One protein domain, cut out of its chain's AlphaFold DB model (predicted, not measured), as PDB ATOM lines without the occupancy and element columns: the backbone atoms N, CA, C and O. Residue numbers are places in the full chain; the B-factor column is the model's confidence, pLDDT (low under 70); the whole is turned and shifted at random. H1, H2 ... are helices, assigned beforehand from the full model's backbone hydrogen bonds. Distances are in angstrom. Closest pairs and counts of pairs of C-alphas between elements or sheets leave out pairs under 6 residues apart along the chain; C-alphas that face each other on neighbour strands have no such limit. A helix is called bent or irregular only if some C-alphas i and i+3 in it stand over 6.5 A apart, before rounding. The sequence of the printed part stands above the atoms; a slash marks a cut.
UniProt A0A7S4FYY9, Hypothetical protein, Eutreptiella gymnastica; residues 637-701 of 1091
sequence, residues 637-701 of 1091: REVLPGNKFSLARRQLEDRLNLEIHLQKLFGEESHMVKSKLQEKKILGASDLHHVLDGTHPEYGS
ATOM      1  N   ARG A 637      15.574  46.816  85.349       52.56
ATOM      2  CA  ARG A 637      15.132  46.098  84.147       52.56
ATOM      3  C   ARG A 637      15.746  46.668  82.867       52.56
ATOM      4  O   ARG A 637      15.906  45.916  81.909       52.56
ATOM      5  N   GLU A 638      16.108  47.950  82.850       54.34
ATOM      6  CA  GLU A 638      16.757  48.587  81.694       54.34
ATOM      7  C   GLU A 638      18.269  48.310  81.640       54.34
ATOM      8  O   GLU A 638      18.863  48.265  80.563       54.34
ATOM      9  N   VAL A 639      18.898  48.074  82.797       59.06
ATOM     10  CA  VAL A 639      20.362  47.941  82.923       59.06
ATOM     11  C   VAL A 639      20.867  46.504  82.703       59.06
ATOM     12  O   VAL A 639      22.025  46.308  82.330       59.06
ATOM     13  N   LEU A 640      20.032  45.475  82.909       55.47
ATOM     14  CA  LEU A 640      20.454  44.065  82.864       55.47
ATOM     15  C   LEU A 640      19.756  43.254  81.754       55.47
ATOM     16  O   LEU A 640      18.531  43.125  81.770       55.47
ATOM     17  N   PRO A 641      20.500  42.591  80.839       62.22
ATOM     18  CA  PRO A 641      19.895  41.724  79.830       62.22
ATOM     19  C   PRO A 641      19.179  40.534  80.490       62.22
ATOM     20  O   PRO A 641      19.691  39.932  81.438       62.22
ATOM     21  N   GLY A 642      17.999  40.180  79.965       70.06
ATOM     22  CA  GLY A 642      16.950  39.446  80.693       70.06
ATOM     23  C   GLY A 642      17.359  38.156  81.418       70.06
ATOM     24  O   GLY A 642      16.831  37.878  82.493       70.06
ATOM     25  N   ASN A 643      18.338  37.405  80.902       64.19
ATOM     26  CA  ASN A 643      18.820  36.167  81.533       64.19
ATOM     27  C   ASN A 643      19.671  36.414  82.795       64.19
ATOM     28  O   ASN A 643      19.711  35.564  83.683       64.19
ATOM     29  N   LYS A 644      20.348  37.568  82.903       67.75
ATOM     30  CA  LYS A 644      21.062  37.970  84.129       67.75
ATOM     31  C   LYS A 644      20.089  38.514  85.178       67.75
ATOM     32  O   LYS A 644      20.236  38.203  86.358       67.75
ATOM     33  N   PHE A 645      19.077  39.272  84.748       71.88
ATOM     34  CA  PHE A 645      18.036  39.806  85.631       71.88
ATOM     35  C   PHE A 645      17.199  38.688  86.273       71.88
ATOM     36  O   PHE A 645      17.002  38.693  87.486       71.88
ATOM     37  N   SER A 646      16.767  37.685  85.499       67.75
ATOM     38  CA  SER A 646      15.997  36.549  86.030       67.75
ATOM     39  C   SER A 646      16.795  35.698  87.027       67.75
ATOM     40  O   SER A 646      16.242  35.280  88.044       67.75
ATOM     41  N   LEU A 647      18.097  35.496  86.794       71.12
ATOM     42  CA  LEU A 647      18.982  34.797  87.730       71.12
ATOM     43  C   LEU A 647      19.183  35.587  89.034       71.12
ATOM     44  O   LEU A 647      19.012  35.024  90.114       71.12
ATOM     45  N   ALA A 648      19.493  36.884  88.939       70.50
ATOM     46  CA  ALA A 648      19.672  37.751  90.104       70.50
ATOM     47  C   ALA A 648      18.384  37.849  90.940       70.50
ATOM     48  O   ALA A 648      18.428  37.726  92.162       70.50
ATOM     49  N   ARG A 649      17.228  37.982  90.275       73.69
ATOM     50  CA  ARG A 649      15.906  37.955  90.908       73.69
ATOM     51  C   ARG A 649      15.665  36.646  91.660       73.69
ATOM     52  O   ARG A 649      15.318  36.693  92.835       73.69
ATOM     53  N   ARG A 650      15.910  35.490  91.030       70.75
ATOM     54  CA  ARG A 650      15.715  34.172  91.658       70.75
ATOM     55  C   ARG A 650      16.607  33.977  92.890       70.75
ATOM     56  O   ARG A 650      16.151  33.432  93.889       70.75
ATOM     57  N   GLN A 651      17.851  34.456  92.845       75.19
ATOM     58  CA  GLN A 651      18.775  34.424  93.988       75.19
ATOM     59  C   GLN A 651      18.363  35.379  95.122       75.19
ATOM     60  O   GLN A 651      18.624  35.091  96.289       75.19
ATOM     61  N   LEU A 652      17.713  36.503  94.802       67.88
ATOM     62  CA  LEU A 652      17.163  37.426  95.795       67.88
ATOM     63  C   LEU A 652      15.891  36.859  96.450       67.88
ATOM     64  O   LEU A 652      15.757  36.916  97.670       67.88
ATOM     65  N   GLU A 653      14.997  36.265  95.655       75.25
ATOM     66  CA  GLU A 653      13.779  35.592  96.124       75.25
ATOM     67  C   GLU A 653      14.118  34.407  97.050       75.25
ATOM     68  O   GLU A 653      13.561  34.304  98.140       75.25
ATOM     69  N   ASP A 654      15.090  33.559  96.688       81.12
ATOM     70  CA  ASP A 654      15.532  32.424  97.520       81.12
ATOM     71  C   ASP A 654      16.170  32.866  98.855       81.12
ATOM     72  O   ASP A 654      16.024  32.200  99.884       81.12
ATOM     73  N   ARG A 655      16.812  34.042  98.868       78.94
ATOM     74  CA  ARG A 655      17.339  34.699 100.075       78.94
ATOM     75  C   ARG A 655      16.257  35.271 100.977       78.94
ATOM     76  O   ARG A 655      16.297  35.053 102.187       78.94
ATOM     77  N   LEU A 656      15.295  35.982 100.396       74.94
ATOM     78  CA  LEU A 656      14.168  36.545 101.133       74.94
ATOM     79  C   LEU A 656      13.318  35.425 101.752       74.94
ATOM     80  O   LEU A 656      12.920  35.509 102.911       74.94
ATOM     81  N   ASN A 657      13.114  34.333 101.011       77.38
ATOM     82  CA  ASN A 657      12.402  33.152 101.491       77.38
ATOM     83  C   ASN A 657      13.118  32.471 102.665       77.38
ATOM     84  O   ASN A 657      12.437  32.059 103.606       77.38
ATOM     85  N   LEU A 658      14.455  32.383 102.652       85.38
ATOM     86  CA  LEU A 658      15.231  31.885 103.795       85.38
ATOM     87  C   LEU A 658      15.015  32.765 105.030       85.38
ATOM     88  O   LEU A 658      14.733  32.251 106.107       85.38
ATOM     89  N   GLU A 659      15.102  34.084 104.877       81.38
ATOM     90  CA  GLU A 659      14.923  35.038 105.976       81.38
ATOM     91  C   GLU A 659      13.513  34.969 106.581       81.38
ATOM     92  O   GLU A 659      13.375  34.844 107.798       81.38
ATOM     93  N   ILE A 660      12.474  34.911 105.742       77.88
ATOM     94  CA  ILE A 660      11.080  34.725 106.174       77.88
ATOM     95  C   ILE A 660      10.894  33.391 106.920       77.88
ATOM     96  O   ILE A 660      10.177  33.348 107.921       77.88
ATOM     97  N   HIS A 661      11.525  32.299 106.473       76.56
ATOM     98  CA  HIS A 661      11.449  31.011 107.176       76.56
ATOM     99  C   HIS A 661      12.197  31.034 108.511       76.56
ATOM    100  O   HIS A 661      11.655  30.564 109.510       76.56
ATOM    101  N   LEU A 662      13.396  31.621 108.570       82.00
ATOM    102  CA  LEU A 662      14.146  31.756 109.819       82.00
ATOM    103  C   LEU A 662      13.393  32.625 110.835       82.00
ATOM    104  O   LEU A 662      13.316  32.261 112.005       82.00
ATOM    105  N   GLN A 663      12.784  33.729 110.401       77.56
ATOM    106  CA  GLN A 663      12.010  34.600 111.286       77.56
ATOM    107  C   GLN A 663      10.733  33.911 111.799       77.56
ATOM    108  O   GLN A 663      10.414  34.028 112.980       77.56
ATOM    109  N   LYS A 664      10.049  33.114 110.962       73.06
ATOM    110  CA  LYS A 664       8.898  32.288 111.380       73.06
ATOM    111  C   LYS A 664       9.265  31.163 112.353       73.06
ATOM    112  O   LYS A 664       8.472  30.864 113.237       73.06
ATOM    113  N   LEU A 665      10.424  30.523 112.176       67.62
ATOM    114  CA  LEU A 665      10.842  29.364 112.979       67.62
ATOM    115  C   LEU A 665      11.552  29.740 114.288       67.62
ATOM    116  O   LEU A 665      11.496  28.971 115.245       67.62
ATOM    117  N   PHE A 666      12.227  30.893 114.337       74.25
ATOM    118  CA  PHE A 666      13.104  31.272 115.454       74.25
ATOM    119  C   PHE A 666      12.787  32.631 116.096       74.25
ATOM    120  O   PHE A 666      13.388  32.958 117.118       74.25
ATOM    121  N   GLY A 667      11.875  33.435 115.534       84.94
ATOM    122  CA  GLY A 667      11.529  34.751 116.081       84.94
ATOM    123  C   GLY A 667      12.760  35.650 116.239       84.94
ATOM    124  O   GLY A 667      13.514  35.855 115.286       84.94
ATOM    125  N   GLU A 668      12.992  36.153 117.450       68.69
ATOM    126  CA  GLU A 668      14.135  37.016 117.785       68.69
ATOM    127  C   GLU A 668      15.499  36.304 117.669       68.69
ATOM    128  O   GLU A 668      16.496  36.932 117.310       68.69
ATOM    129  N   GLU A 669      15.568  34.978 117.863       72.50
ATOM    130  CA  GLU A 669      16.822  34.212 117.715       72.50
ATOM    131  C   GLU A 669      17.255  34.042 116.242       72.50
ATOM    132  O   GLU A 669      18.384  33.616 115.962       72.50
ATOM    133  N   SER A 670      16.392  34.396 115.281       83.31
ATOM    134  CA  SER A 670      16.633  34.222 113.840       83.31
ATOM    135  C   SER A 670      17.927  34.881 113.349       83.31
ATOM    136  O   SER A 670      18.607  34.313 112.492       83.31
ATOM    137  N   HIS A 671      18.337  36.015 113.930       74.75
ATOM    138  CA  HIS A 671      19.584  36.701 113.569       74.75
ATOM    139  C   HIS A 671      20.838  35.873 113.916       74.75
ATOM    140  O   HIS A 671      21.783  35.804 113.127       74.75
ATOM    141  N   MET A 672      20.843  35.181 115.063       77.19
ATOM    142  CA  MET A 672      21.950  34.302 115.466       77.19
ATOM    143  C   MET A 672      22.051  33.080 114.542       77.19
ATOM    144  O   MET A 672      23.150  32.704 114.125       77.19
ATOM    145  N   VAL A 673      20.911  32.475 114.193       77.19
ATOM    146  CA  VAL A 673      20.863  31.325 113.274       77.19
ATOM    147  C   VAL A 673      21.299  31.744 111.866       77.19
ATOM    148  O   VAL A 673      22.147  31.082 111.270       77.19
ATOM    149  N   LYS A 674      20.813  32.891 111.370       86.06
ATOM    150  CA  LYS A 674      21.220  33.493 110.090       86.06
ATOM    151  C   LYS A 674      22.734  33.723 110.028       86.06
ATOM    152  O   LYS A 674      23.351  33.352 109.033       86.06
ATOM    153  N   SER A 675      23.348  34.245 111.094       79.88
ATOM    154  CA  SER A 675      24.804  34.449 111.152       79.88
ATOM    155  C   SER A 675      25.593  33.136 111.046       79.88
ATOM    156  O   SER A 675      26.587  33.087 110.323       79.88
ATOM    157  N   LYS A 676      25.149  32.056 111.707       77.75
ATOM    158  CA  LYS A 676      25.807  30.735 111.623       77.75
ATOM    159  C   LYS A 676      25.609  30.048 110.268       77.75
ATOM    160  O   LYS A 676      26.535  29.420 109.762       77.75
ATOM    161  N   LEU A 677      24.433  30.183 109.654       84.94
ATOM    162  CA  LEU A 677      24.187  29.671 108.301       84.94
ATOM    163  C   LEU A 677      25.059  30.399 107.265       84.94
ATOM    164  O   LEU A 677      25.662  29.752 106.409       84.94
ATOM    165  N   GLN A 678      25.222  31.719 107.400       84.06
ATOM    166  CA  GLN A 678      26.130  32.510 106.563       84.06
ATOM    167  C   GLN A 678      27.608  32.132 106.760       84.06
ATOM    168  O   GLN A 678      28.341  32.044 105.775       84.06
ATOM    169  N   GLU A 679      28.043  31.848 107.993       82.12
ATOM    170  CA  GLU A 679      29.386  31.321 108.293       82.12
ATOM    171  C   GLU A 679      29.646  29.980 107.581       82.12
ATOM    172  O   GLU A 679      30.738  29.740 107.065       82.12
ATOM    173  N   LYS A 680      28.616  29.131 107.470       82.38
ATOM    174  CA  LYS A 680      28.628  27.871 106.705       82.38
ATOM    175  C   LYS A 680      28.273  28.040 105.219       82.38
ATOM    176  O   LYS A 680      27.944  27.060 104.568       82.38
ATOM    177  N   LYS A 681      28.326  29.257 104.662       86.88
ATOM    178  CA  LYS A 681      27.989  29.569 103.255       86.88
ATOM    179  C   LYS A 681      26.601  29.089 102.776       86.88
ATOM    180  O   LYS A 681      26.389  28.993 101.571       86.88
ATOM    181  N   ILE A 682      25.652  28.820 103.670       88.81
ATOM    182  CA  ILE A 682      24.265  28.505 103.303       88.81
ATOM    183  C   ILE A 682      23.580  29.853 103.072       88.81
ATOM    184  O   ILE A 682      23.308  30.590 104.024       88.81
ATOM    185  N   LEU A 683      23.413  30.242 101.805       85.25
ATOM    186  CA  LEU A 683      23.077  31.616 101.426       85.25
ATOM    187  C   LEU A 683      21.633  31.798 100.962       85.25
ATOM    188  O   LEU A 683      21.217  32.954 100.884       85.25
ATOM    189  N   GLY A 684      20.899  30.723 100.673       89.25
ATOM    190  CA  GLY A 684      19.489  30.736 100.277       89.25
ATOM    191  C   GLY A 684      18.695  29.535 100.810       89.25
ATOM    192  O   GLY A 684      19.252  28.611 101.409       89.25
ATOM    193  N   ALA A 685      17.370  29.561 100.639       81.50
ATOM    194  CA  ALA A 685      16.485  28.487 101.092       81.50
ATOM    195  C   ALA A 685      16.758  27.171 100.345       81.50
ATOM    196  O   ALA A 685      16.693  26.100 100.947       81.50
ATOM    197  N   SER A 686      17.135  27.255  99.067       80.88
ATOM    198  CA  SER A 686      17.524  26.103  98.251       80.88
ATOM    199  C   SER A 686      18.778  25.405  98.802       80.88
ATOM    200  O   SER A 686      18.802  24.178  98.900       80.88
ATOM    201  N   ASP A 687      19.786  26.167  99.244       80.88
ATOM    202  CA  ASP A 687      20.997  25.616  99.876       80.88
ATOM    203  C   ASP A 687      20.648  24.880 101.180       80.88
ATOM    204  O   ASP A 687      21.132  23.775 101.430       80.88
ATOM    205  N   LEU A 688      19.775  25.479 102.004       80.94
ATOM    206  CA  LEU A 688      19.327  24.884 103.264       80.94
ATOM    207  C   LEU A 688      18.559  23.576 103.024       80.94
ATOM    208  O   LEU A 688      18.802  22.603 103.732       80.94
ATOM    209  N   HIS A 689      17.696  23.520 102.004       77.25
ATOM    210  CA  HIS A 689      17.031  22.279 101.597       77.25
ATOM    211  C   HIS A 689      18.033  21.202 101.172       77.25
ATOM    212  O   HIS A 689      17.967  20.089 101.683       77.25
ATOM    213  N   HIS A 690      19.029  21.529 100.343       76.25
ATOM    214  CA  HIS A 690      20.070  20.565  99.973       76.25
ATOM    215  C   HIS A 690      20.879  20.053 101.177       76.25
ATOM    216  O   HIS A 690      21.284  18.889 101.191       76.25
ATOM    217  N   VAL A 691      21.115  20.887 102.195       76.69
ATOM    218  CA  VAL A 691      21.782  20.470 103.442       76.69
ATOM    219  C   VAL A 691      20.892  19.528 104.258       76.69
ATOM    220  O   VAL A 691      21.379  18.514 104.755       76.69
ATOM    221  N   LEU A 692      19.594  19.824 104.364       73.94
ATOM    222  CA  LEU A 692      18.615  18.997 105.076       73.94
ATOM    223  C   LEU A 692      18.387  17.638 104.393       73.94
ATOM    224  O   LEU A 692      18.361  16.613 105.070       73.94
ATOM    225  N   ASP A 693      18.328  17.621 103.061       71.12
ATOM    226  CA  ASP A 693      18.217  16.407 102.242       71.12
ATOM    227  C   ASP A 693      19.548  15.628 102.147       71.12
ATOM    228  O   ASP A 693      19.625  14.584 101.499       71.12
ATOM    229  N   GLY A 694      20.631  16.136 102.751       74.81
ATOM    230  CA  GLY A 694      21.966  15.532 102.720       74.81
ATOM    231  C   GLY A 694      22.648  15.541 101.344       74.81
ATOM    232  O   GLY A 694      23.674  14.883 101.176       74.81
ATOM    233  N   THR A 695      22.101  16.282 100.376       72.94
ATOM    234  CA  THR A 695      22.575  16.375  98.983       72.94
ATOM    235  C   THR A 695      23.534  17.546  98.732       72.94
ATOM    236  O   THR A 695      24.057  17.683  97.626       72.94
ATOM    237  N   HIS A 696      23.797  18.389  99.736       81.44
ATOM    238  CA  HIS A 696      24.667  19.556  99.593       81.44
ATOM    239  C   HIS A 696      26.143  19.172  99.359       81.44
ATOM    240  O   HIS A 696      26.725  18.459 100.182       81.44
ATOM    241  N   PRO A 697      26.805  19.690  98.304       66.12
ATOM    242  CA  PRO A 697      28.118  19.202  97.869       66.12
ATOM    243  C   PRO A 697      29.264  19.474  98.857       66.12
ATOM    244  O   PRO A 697      30.194  18.679  98.926       66.12
ATOM    245  N   GLU A 698      29.208  20.563  99.637       69.56
ATOM    246  CA  GLU A 698      30.209  20.845 100.688       69.56
ATOM    247  C   GLU A 698      29.856  20.220 102.057       69.56
ATOM    248  O   GLU A 698      30.715  20.167 102.935       69.56
ATOM    249  N   TYR A 699      28.616  19.746 102.261       61.81
ATOM    250  CA  TYR A 699      28.088  19.335 103.574       61.81
ATOM    251  C   TYR A 699      27.236  18.059 103.465       61.81
ATOM    252  O   TYR A 699      26.052  18.046 103.799       61.81
ATOM    253  N   GLY A 700      27.841  16.973 102.974       52.78
ATOM    254  CA  GLY A 700      27.176  15.673 102.863       52.78
ATOM    255  C   GLY A 700      26.770  15.121 104.235       52.78
ATOM    256  O   GLY A 700      27.641  14.842 105.059       52.78
ATOM    257  N   SER A 701      25.455  15.016 104.467       54.72
ATOM    258  CA  SER A 701      24.743  14.398 105.612       54.72
ATOM    259  C   SER A 701      25.335  14.552 107.033       54.72
ATOM    260  O   SER A 701      25.062  13.738 107.919       54.72
TER     261      SER A 701
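AT A GLANCE: This is residues 637 to 701 of the 1091 residues of the protein "Hypothetical protein" of Eutreptiella gymnastica (UniProt A0A7S4FYY9). A long helix, H1, folds back at a sharp bend, its arms H1a and H1b making a V; the short helix H2 starts on H1a at residues 654 to 658 and points away from it. The all-helix printed part has 65 residues, with two named helices, H1 then H2, and no named strand. It is loose, with a radius of gyration of the C-alphas of 13.8 A and spans of 38 by 29 by 17 A.

IN THESE COORDINATES: H1, residues 642 to 679, was assigned as one helix by its hydrogen bonds but is bent: C-alphas 665 and 668 are 9.6 A apart. H1a, residues 642 to 665, begins at C-alpha (16.950, 39.446, 80.693) and is 34.4 A long. H1b, residues 668 to 679, is 18.8 A long and irregular, C-alphas 668 and 671 being 6.9 A apart. H2, residues 685 to 692, is 10.5 A long and ends at C-alpha (18.615, 18.997, 105.076).

HOW THE PARTS SIT: H1a touches H1b, opposite ways at a steep tilt of 47 degrees; the closest C-alphas, of Gln 663 and Ser 670, are 5.3 A apart. H1a touches H1b with residues 659 to 663 alone, and H1b touches H1a with residues 670 to 674 alone. H1a, with residues 654 to 658 alone, touches H2, the same way at a steep tilt of 59 degrees; the closest C-alphas, of Leu 658 and Ala 685, are 4.5 A apart. H1b and H2 are only just apart, at 8.5 A. Every O i to N i+4 pair is within hydrogen-bond range in H2, against 19 of 20 in H1a and 7 of 8 in H1b.

THE WHOLE: The C-alphas farthest apart, of Glu 638 and Ser 701, are 42.5 A apart. The printed part has no cut, and the link from H1 to H2 is tight. Mean pLDDT of the printed part is 74.4; 16 residues are under 70, among them 637 to 641 and 697 to 701.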